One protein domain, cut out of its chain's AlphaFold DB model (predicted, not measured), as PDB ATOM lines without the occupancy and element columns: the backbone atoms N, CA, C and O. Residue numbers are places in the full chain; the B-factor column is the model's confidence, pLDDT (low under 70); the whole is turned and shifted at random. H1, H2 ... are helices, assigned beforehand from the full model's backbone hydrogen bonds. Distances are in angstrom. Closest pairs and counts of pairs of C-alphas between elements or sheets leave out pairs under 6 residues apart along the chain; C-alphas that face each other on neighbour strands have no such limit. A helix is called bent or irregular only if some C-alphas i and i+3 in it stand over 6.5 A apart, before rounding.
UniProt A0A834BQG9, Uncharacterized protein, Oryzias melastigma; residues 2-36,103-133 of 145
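What this domain is: This is residues 2 to 36 and 103 to 133 of the 145 residues of an uncharacterized protein of Oryzias melastigma (UniProt A0A834BQG9). Five short helices are set round a common middle in a small clump, with H1 and H3 side by side and pointing the same way, and H2 crossing H3 at a steep angle. H4 turns off the end of H3 at about a right angle, and H5 folds back from H4, so that the two make a narrow V. The printed part has 66 residues, with five named helices in the order H1, H2, H3, H4, H5 and no named strand, and its class is all helix. It is compact, with a radius of gyration of the C-alphas of 10.8 A and spans of 32 by 22 by 21 A.

Where its parts are: H1 is residues 2 to 11, 14.4 A long from first to last C-alpha, and C-alpha 2 is at (-31.815, -24.803, 36.149). H2 is residues 22 to 29, 11.4 A long, and is only just irregular: C-alphas 23 and 26 are 6.8 A apart. H3, residues 103 to 114, is the longest at 16.6 A, with C-alpha 103 at (-27.819, -21.263, 22.708). H4, residues 118 to 124, is 10.0 A long. H5, residues 126 to 132, is 10.3 A long and ends with C-alpha 132 at (-22.346, -34.666, 36.790).

How they stand to each other: H1 touches H3, the closest C-alphas being those of Gly 3 and Gly 112, 4.0 A apart. They run the same way at a shallow tilt of 33 degrees, only just short of steep. H2 touches H3 with residues 106 to 110 of H3 alone, at a steep tilt of 55 degrees; the closest C-alphas are those of Ile 28 and Arg 110, 5.3 A apart. H2 and H4 only just touch, with 3 pairs of C-alphas within 8 A, the closest those of Cys 29 and Leu 119 at 6.5 A, and are about perpendicular at 82 degrees. Among these three pairs 1 is at a shallow tilt, and the packing is only just mostly crossed. H3 and H4 only just touch, and only at the corner, with 3 pairs of C-alphas within 8 A, the closest those of Leu 113 and Leu 119 at 5.0 A. H4 and H5 also only just touch, and only at the corner, with 3 such pairs, the closest those of Leu 122 and Phe 128 at 6.0 A; they run opposite ways at a shallow tilt of 31 degrees. H3 and H5 are apart, and so are H1 and H2. In H1, H3 and H4 every O i to N i+4 pair is within hydrogen-bond range; in H2 it is 2 of 4, with 4 of 5 O i to N i+3 pairs, and in H5 1 of 3, with 4 of 4.

The domain as a whole: The two C-alphas farthest apart are those of Asn 12 and Thr 35, 32.1 A. Residues 37 to 102 are cut out, and C-alphas 36 and 103 are 12.9 A apart across the cut. Of the links that are printed whole, H3 to H4 and H4 to H5 are tight, H1 to H2 is short, and none is long. The mean pLDDT of the printed part is 90.2, and no printed residue is under 70.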
ATOM      1  N   VAL A   2     -32.128 -23.373  36.377       92.56
ATOM      2  CA  VAL A   2     -31.815 -24.803  36.149       92.56
ATOM      3  C   VAL A   2     -30.368 -25.183  36.486       92.56
ATOM      4  O   VAL A   2     -30.151 -26.055  37.318       92.56
ATOM      5  N   GLY A   3     -29.370 -24.476  35.940       94.81
ATOM      6  CA  GLY A   3     -27.960 -24.772  36.234       94.81
ATOM      7  C   GLY A   3     -27.590 -24.686  37.722       94.81
ATOM      8  O   GLY A   3     -26.797 -25.488  38.199       94.81
ATOM      9  N   ARG A   4     -28.215 -23.770  38.479       94.94
ATOM     10  CA  ARG A   4     -28.015 -23.680  39.935       94.94
ATOM     11  C   ARG A   4     -28.582 -24.898  40.648       94.94
ATOM     12  O   ARG A   4     -27.927 -25.419  41.538       94.94
ATOM     13  N   ILE A   5     -29.773 -25.345  40.248       95.38
ATOM     14  CA  ILE A   5     -30.420 -26.531  40.822       95.38
ATOM     15  C   ILE A   5     -29.585 -27.779  40.529       95.38
ATOM     16  O   ILE A   5     -29.302 -28.533  41.452       95.38
ATOM     17  N   ILE A   6     -29.117 -27.950  39.286       95.00
ATOM     18  CA  ILE A   6     -28.226 -29.056  38.895       95.00
ATOM     19  C   ILE A   6     -26.964 -29.053  39.763       95.00
ATOM     20  O   ILE A   6     -26.629 -30.062  40.379       95.00
ATOM     21  N   GLY A   7     -26.284 -27.906  39.858       94.75
ATOM     22  CA  GLY A   7     -25.064 -27.795  40.651       94.75
ATOM     23  C   GLY A   7     -25.299 -28.021  42.147       94.75
ATOM     24  O   GLY A   7     -24.523 -28.717  42.792       94.75
ATOM     25  N   HIS A   8     -26.388 -27.483  42.700       95.12
ATOM     26  CA  HIS A   8     -26.744 -27.685  44.103       95.12
ATOM     27  C   HIS A   8     -27.086 -29.150  44.397       95.12
ATOM     28  O   HIS A   8     -26.623 -29.681  45.403       95.12
ATOM     29  N   SER A   9     -27.835 -29.818  43.513       94.88
ATOM     30  CA  SER A   9     -28.130 -31.249  43.630       94.88
ATOM     31  C   SER A   9     -26.841 -32.068  43.666       94.88
ATOM     32  O   SER A   9     -26.619 -32.830  44.603       94.88
ATOM     33  N   PHE A  10     -25.932 -31.826  42.717       94.06
ATOM     34  CA  PHE A  10     -24.641 -32.511  42.645       94.06
ATOM     35  C   PHE A  10     -23.806 -32.360  43.923       94.06
ATOM     36  O   PHE A  10     -23.343 -33.353  44.484       94.06
ATOM     37  N   LEU A  11     -23.660 -31.131  44.432       93.81
ATOM     38  CA  LEU A  11     -22.879 -30.866  45.647       93.81
ATOM     39  C   LEU A  11     -23.467 -31.535  46.898       93.81
ATOM     40  O   LEU A  11     -22.721 -31.894  47.807       93.81
ATOM     41  N   ASN A  12     -24.786 -31.737  46.933       95.06
ATOM     42  CA  ASN A  12     -25.487 -32.379  48.045       95.06
ATOM     43  C   ASN A  12     -25.716 -33.884  47.836       95.06
ATOM     44  O   ASN A  12     -26.464 -34.489  48.600       95.06
ATOM     45  N   ARG A  13     -25.077 -34.505  46.830       92.88
ATOM     46  CA  ARG A  13     -25.264 -35.930  46.478       92.88
ATOM     47  C   ARG A  13     -26.726 -36.287  46.167       92.88
ATOM     48  O   ARG A  13     -27.177 -37.394  46.446       92.88
ATOM     49  N   GLY A  14     -27.461 -35.325  45.620       93.06
ATOM     50  CA  GLY A  14     -28.819 -35.499  45.131       93.06
ATOM     51  C   GLY A  14     -28.866 -36.159  43.747       93.06
ATOM     52  O   GLY A  14     -27.836 -36.579  43.211       93.06
ATOM     53  N   PRO A  15     -30.063 -36.244  43.142       91.00
ATOM     54  CA  PRO A  15     -30.232 -36.815  41.814       91.00
ATOM     55  C   PRO A  15     -29.460 -36.020  40.755       91.00
ATOM     56  O   PRO A  15     -29.396 -34.786  40.785       91.00
ATOM     57  N   LEU A  16     -28.886 -36.749  39.804       90.44
ATOM     58  CA  LEU A  16     -28.144 -36.191  38.676       90.44
ATOM     59  C   LEU A  16     -29.062 -36.021  37.466       90.44
ATOM     60  O   LEU A  16     -30.145 -36.604  37.408       90.44
ATOM     61  N   LEU A  17     -28.618 -35.239  36.483       89.94
ATOM     62  CA  LEU A  17     -29.304 -35.123  35.199       89.94
ATOM     63  C   LEU A  17     -28.710 -36.144  34.223       89.94
ATOM     64  O   LEU A  17     -27.598 -35.957  33.734       89.94
ATOM     65  N   TRP A  18     -29.453 -37.222  33.980       89.69
ATOM     66  CA  TRP A  18     -29.042 -38.334  33.121       89.69
ATOM     67  C   TRP A  18     -29.517 -38.130  31.682       89.69
ATOM     68  O   TRP A  18     -30.513 -37.450  31.441       89.69
ATOM     69  N   GLY A  19     -28.817 -38.756  30.733       88.38
ATOM     70  CA  GLY A  19     -29.307 -38.903  29.356       88.38
ATOM     71  C   GLY A  19     -29.199 -37.650  28.484       88.38
ATOM     72  O   GLY A  19     -29.804 -37.598  27.418       88.38
ATOM     73  N   LEU A  20     -28.426 -36.641  28.897       89.38
ATOM     74  CA  LEU A  20     -28.083 -35.541  27.996       89.38
ATOM     75  C   LEU A  20     -27.253 -36.060  26.821       89.38
ATOM     76  O   LEU A  20     -26.304 -36.820  27.015       89.38
ATOM     77  N   SER A  21     -27.570 -35.582  25.615       89.38
ATOM     78  CA  SER A  21     -26.734 -35.849  24.447       89.38
ATOM     79  C   SER A  21     -25.298 -35.356  24.677       89.38
ATOM     80  O   SER A  21     -25.060 -34.254  25.188       89.38
ATOM     81  N   ASN A  22     -24.332 -36.167  24.238       88.25
ATOM     82  CA  ASN A  22     -22.908 -35.863  24.333       88.25
ATOM     83  C   ASN A  22     -22.529 -34.575  23.588       88.25
ATOM     84  O   ASN A  22     -21.592 -33.897  24.012       88.25
ATOM     85  N   CYS A  23     -23.255 -34.200  22.527       89.06
ATOM     86  CA  CYS A  23     -22.970 -32.987  21.759       89.06
ATOM     87  C   CYS A  23     -23.194 -31.706  22.593       89.06
ATOM     88  O   CYS A  23     -22.568 -30.673  22.349       89.06
ATOM     89  N   LEU A  24     -24.031 -31.775  23.637       89.56
ATOM     90  CA  LEU A  24     -24.347 -30.643  24.511       89.56
ATOM     91  C   LEU A  24     -23.321 -30.434  25.629       89.56
ATOM     92  O   LEU A  24     -23.183 -29.315  26.136       89.56
ATOM     93  N   LEU A  25     -22.593 -31.478  26.029       90.50
ATOM     94  CA  LEU A  25     -21.699 -31.429  27.191       90.50
ATOM     95  C   LEU A  25     -20.563 -30.405  27.035       90.50
ATOM     96  O   LEU A  25     -20.391 -29.593  27.954       90.50
ATOM     97  N   PRO A  26     -19.834 -30.336  25.900       89.75
ATOM     98  CA  PRO A  26     -18.793 -29.325  25.713       89.75
ATOM     99  C   PRO A  26     -19.353 -27.896  25.781       89.75
ATOM    100  O   PRO A  26     -18.746 -27.004  26.380       89.75
ATOM    101  N   LEU A  27     -20.565 -27.688  25.253       89.38
ATOM    102  CA  LEU A  27     -21.235 -26.387  25.242       89.38
ATOM    103  C   LEU A  27     -21.619 -25.932  26.657       89.38
ATOM    104  O   LEU A  27     -21.379 -24.775  27.032       89.38
ATOM    105  N   ILE A  28     -22.176 -26.840  27.464       90.50
ATOM    106  CA  ILE A  28     -22.543 -26.589  28.867       90.50
ATOM    107  C   ILE A  28     -21.293 -26.321  29.713       90.50
ATOM    108  O   ILE A  28     -21.276 -25.367  30.497       90.50
ATOM    109  N   CYS A  29     -20.222 -27.093  29.509       87.88
ATOM    110  CA  CYS A  29     -18.940 -26.907  30.202       87.88
ATOM    111  C   CYS A  29     -18.207 -25.626  29.765       87.88
ATOM    112  O   CYS A  29     -17.327 -25.119  30.469       87.88
ATOM    113  N   GLY A  30     -18.626 -25.034  28.642       82.44
ATOM    114  CA  GLY A  30     -18.082 -23.785  28.126       82.44
ATOM    115  C   GLY A  30     -16.737 -23.966  27.437       82.44
ATOM    116  O   GLY A  30     -15.910 -23.052  27.506       82.44
ATOM    117  N   ASP A  31     -16.533 -25.121  26.807       83.75
ATOM    118  CA  ASP A  31     -15.447 -25.313  25.862       83.75
ATOM    119  C   ASP A  31     -15.702 -24.428  24.634       83.75
ATOM    120  O   ASP A  31     -16.741 -24.516  23.981       83.75
ATOM    121  N   LYS A  32     -14.773 -23.507  24.373       71.50
ATOM    122  CA  LYS A  32     -14.866 -22.545  23.268       71.50
ATOM    123  C   LYS A  32     -14.344 -23.110  21.949       71.50
ATOM    124  O   LYS A  32     -14.590 -22.498  20.916       71.50
ATOM    125  N   LEU A  33     -13.585 -24.205  21.999       74.50
ATOM    126  CA  LEU A  33     -12.979 -24.845  20.832       74.50
ATOM    127  C   LEU A  33     -13.778 -26.061  20.365       74.50
ATOM    128  O   LEU A  33     -13.519 -26.579  19.282       74.50
ATOM    129  N   ALA A  34     -14.746 -26.508  21.162       78.25
ATOM    130  CA  ALA A  34     -15.593 -27.625  20.800       78.25
ATOM    131  C   ALA A  34     -16.435 -27.303  19.561       78.25
ATOM    132  O   ALA A  34     -17.269 -26.395  19.566       78.25
ATOM    133  N   THR A  35     -16.248 -28.110  18.523       79.06
ATOM    134  CA  THR A  35     -17.145 -28.232  17.375       79.06
ATOM    135  C   THR A  35     -17.960 -29.509  17.568       79.06
ATOM    136  O   THR A  35     -17.525 -30.576  17.130       79.06
ATOM    137  N   PRO A  36     -19.078 -29.452  18.314       80.19
ATOM    138  CA  PRO A  36     -19.925 -30.622  18.499       80.19
ATOM    139  C   PRO A  36     -20.384 -31.159  17.143       80.19
ATOM    140  O   PRO A  36     -20.811 -30.399  16.274       80.19
ATOM    141  N   LEU A 103     -29.084 -21.854  22.250       89.31
ATOM    142  CA  LEU A 103     -27.819 -21.263  22.708       89.31
ATOM    143  C   LEU A 103     -27.980 -20.391  23.961       89.31
ATOM    144  O   LEU A 103     -27.138 -20.443  24.862       89.31
ATOM    145  N   GLN A 104     -29.066 -19.618  24.055       91.25
ATOM    146  CA  GLN A 104     -29.327 -18.771  25.221       91.25
ATOM    147  C   GLN A 104     -29.613 -19.613  26.474       91.25
ATOM    148  O   GLN A 104     -29.092 -19.316  27.549       91.25
ATOM    149  N   GLN A 105     -30.386 -20.689  26.343       92.25
ATOM    150  CA  GLN A 105     -30.716 -21.613  27.426       92.25
ATOM    151  C   GLN A 105     -29.462 -22.359  27.894       92.25
ATOM    152  O   GLN A 105     -29.203 -22.431  29.096       92.25
ATOM    153  N   ILE A 106     -28.623 -22.827  26.964       92.19
ATOM    154  CA  ILE A 106     -27.319 -23.428  27.280       92.19
ATOM    155  C   ILE A 106     -26.441 -22.421  28.039       92.19
ATOM    156  O   ILE A 106     -25.851 -22.758  29.070       92.19
ATOM    157  N   ALA A 107     -26.398 -21.160  27.596       91.38
ATOM    158  CA  ALA A 107     -25.661 -20.108  28.291       91.38
ATOM    159  C   ALA A 107     -26.205 -19.849  29.708       91.38
ATOM    160  O   ALA A 107     -25.418 -19.646  30.633       91.38
ATOM    161  N   GLN A 108     -27.525 -19.907  29.905       93.38
ATOM    162  CA  GLN A 108     -28.160 -19.777  31.218       93.38
ATOM    163  C   GLN A 108     -27.889 -20.976  32.139       93.38
ATOM    164  O   GLN A 108     -27.680 -20.774  33.339       93.38
ATOM    165  N   ILE A 109     -27.870 -22.208  31.618       94.19
ATOM    166  CA  ILE A 109     -27.467 -23.404  32.379       94.19
ATOM    167  C   ILE A 109     -26.023 -23.235  32.843       94.19
ATOM    168  O   ILE A 109     -25.744 -23.322  34.039       94.19
ATOM    169  N   ARG A 110     -25.121 -22.892  31.922       93.50
ATOM    170  CA  ARG A 110     -23.711 -22.645  32.222       93.50
ATOM    171  C   ARG A 110     -23.525 -21.537  33.259       93.50
ATOM    172  O   ARG A 110     -22.770 -21.714  34.210       93.50
ATOM    173  N   ALA A 111     -24.233 -20.416  33.122       93.62
ATOM    174  CA  ALA A 111     -24.213 -19.345  34.117       93.62
ATOM    175  C   ALA A 111     -24.698 -19.841  35.489       93.62
ATOM    176  O   ALA A 111     -24.058 -19.569  36.496       93.62
ATOM    177  N   GLY A 112     -25.764 -20.644  35.531       95.06
ATOM    178  CA  GLY A 112     -26.263 -21.222  36.778       95.06
ATOM    179  C   GLY A 112     -25.297 -22.205  37.445       95.06
ATOM    180  O   GLY A 112     -25.272 -22.275  38.666       95.06
ATOM    181  N   LEU A 113     -24.483 -22.932  36.673       94.81
ATOM    182  CA  LEU A 113     -23.429 -23.807  37.208       94.81
ATOM    183  C   LEU A 113     -22.234 -23.022  37.765       94.81
ATOM    184  O   LEU A 113     -21.455 -23.566  38.548       94.81
ATOM    185  N   LYS A 114     -22.066 -21.752  37.375       93.56
ATOM    186  CA  LYS A 114     -21.001 -20.884  37.891       93.56
ATOM    187  C   LYS A 114     -21.238 -20.501  39.351       93.56
ATOM    188  O   LYS A 114     -20.287 -20.540  40.123       93.56
ATOM    189  N   ASP A 115     -22.474 -20.176  39.722       87.50
ATOM    190  CA  ASP A 115     -22.828 -19.693  41.066       87.50
ATOM    191  C   ASP A 115     -22.418 -20.662  42.204       87.50
ATOM    192  O   ASP A 115     -21.799 -20.203  43.161       87.50
ATOM    193  N   PRO A 116     -22.671 -21.987  42.123       87.06
ATOM    194  CA  PRO A 116     -22.208 -22.949  43.127       87.06
ATOM    195  C   PRO A 116     -20.737 -23.384  42.950       87.06
ATOM    196  O   PRO A 116     -20.294 -24.309  43.620       87.06
ATOM    197  N   GLY A 117     -19.982 -22.796  42.013       91.62
ATOM    198  CA  GLY A 117     -18.591 -23.176  41.718       91.62
ATOM    199  C   GLY A 117     -18.421 -24.441  40.861       91.62
ATOM    200  O   GLY A 117     -17.303 -24.770  40.458       91.62
ATOM    201  N   VAL A 118     -19.512 -25.123  40.501       94.12
ATOM    202  CA  VAL A 118     -19.488 -26.382  39.730       94.12
ATOM    203  C   VAL A 118     -18.879 -26.187  38.341       94.12
ATOM    204  O   VAL A 118     -18.084 -27.008  37.897       94.12
ATOM    205  N   LEU A 119     -19.159 -25.068  37.667       93.44
ATOM    206  CA  LEU A 119     -18.561 -24.784  36.358       93.44
ATOM    207  C   LEU A 119     -17.029 -24.675  36.429       93.44
ATOM    208  O   LEU A 119     -16.338 -25.109  35.511       93.44
ATOM    209  N   GLN A 120     -16.485 -24.083  37.496       91.88
ATOM    210  CA  GLN A 120     -15.034 -23.983  37.674       91.88
ATOM    211  C   GLN A 120     -14.419 -25.363  37.912       91.88
ATOM    212  O   GLN A 120     -13.386 -25.673  37.321       91.88
ATOM    213  N   MET A 121     -15.084 -26.194  38.715       92.56
ATOM    214  CA  MET A 121     -14.684 -27.580  38.940       92.56
ATOM    215  C   MET A 121     -14.628 -28.366  37.623       92.56
ATOM    216  O   MET A 121     -13.610 -28.993  37.351       92.56
ATOM    217  N   LEU A 122     -15.657 -28.278  36.771       91.50
ATOM    218  CA  LEU A 122     -15.676 -28.957  35.465       91.50
ATOM    219  C   LEU A 122     -14.532 -28.497  34.550       91.50
ATOM    220  O   LEU A 122     -13.921 -29.312  33.869       91.50
ATOM    221  N   LYS A 123     -14.193 -27.203  34.568       89.62
ATOM    222  CA  LYS A 123     -13.067 -26.671  33.781       89.62
ATOM    223  C   LYS A 123     -11.707 -27.162  34.269       89.62
ATOM    224  O   LYS A 123     -10.810 -27.359  33.461       89.62
ATOM    225  N   GLN A 124     -11.539 -27.317  35.581       91.00
ATOM    226  CA  GLN A 124     -10.300 -27.820  36.182       91.00
ATOM    227  C   GLN A 124     -10.190 -29.347  36.097       91.00
ATOM    228  O   GLN A 124      -9.088 -29.888  36.097       91.00
ATOM    229  N   ARG A 125     -11.331 -30.040  36.060       90.62
ATOM    230  CA  ARG A 125     -11.448 -31.499  36.060       90.62
ATOM    231  C   ARG A 125     -12.533 -31.935  35.064       90.62
ATOM    232  O   ARG A 125     -13.644 -32.260  35.491       90.62
ATOM    233  N   PRO A 126     -12.221 -31.971  33.753       87.56
ATOM    234  CA  PRO A 126     -13.177 -32.357  32.711       87.56
ATOM    235  C   PRO A 126     -13.788 -33.746  32.915       87.56
ATOM    236  O   PRO A 126     -14.949 -33.953  32.570       87.56
ATOM    237  N   ASP A 127     -13.062 -34.663  33.562       87.75
ATOM    238  CA  ASP A 127     -13.532 -36.016  33.892       87.75
ATOM    239  C   ASP A 127     -14.805 -36.014  34.757       87.75
ATOM    240  O   ASP A 127     -15.619 -36.933  34.680       87.75
ATOM    241  N   PHE A 128     -15.029 -34.960  35.556       89.75
ATOM    242  CA  PHE A 128     -16.253 -34.835  36.350       89.75
ATOM    243  C   PHE A 128     -17.495 -34.531  35.514       89.75
ATOM    244  O   PHE A 128     -18.603 -34.640  36.035       89.75
ATOM    245  N   THR A 129     -17.352 -34.220  34.224       90.50
ATOM    246  CA  THR A 129     -18.496 -34.052  33.319       90.50
ATOM    247  C   THR A 129     -19.334 -35.326  33.258       90.50
ATOM    248  O   THR A 129     -20.548 -35.244  33.406       90.50
ATOM    249  N   ALA A 130     -18.702 -36.500  33.148       88.38
ATOM    250  CA  ALA A 130     -19.401 -37.788  33.119       88.38
ATOM    251  C   ALA A 130     -20.010 -38.181  34.477       88.38
ATOM    252  O   ALA A 130     -20.901 -39.023  34.538       88.38
ATOM    253  N   VAL A 131     -19.533 -37.575  35.569       90.75
ATOM    254  CA  VAL A 131     -20.086 -37.779  36.914       90.75
ATOM    255  C   VAL A 131     -21.287 -36.865  37.149       90.75
ATOM    256  O   VAL A 131     -22.260 -37.284  37.760       90.75
ATOM    257  N   LEU A 132     -21.239 -35.618  36.671       91.44
ATOM    258  CA  LEU A 132     -22.346 -34.666  36.790       91.44
ATOM    259  C   LEU A 132     -23.489 -34.978  35.814       91.44
ATOM    260  O   LEU A 132     -24.660 -34.839  36.169       91.44
ATOM    261  N   PHE A 133     -23.132 -35.386  34.597       92.62
ATOM    262  CA  PHE A 133     -24.038 -35.730  33.506       92.62
ATOM    263  C   PHE A 133     -23.774 -37.173  33.059       92.62
ATOM    264  O   PHE A 133     -23.156 -37.402  32.014       92.62
TER     265      PHE A 133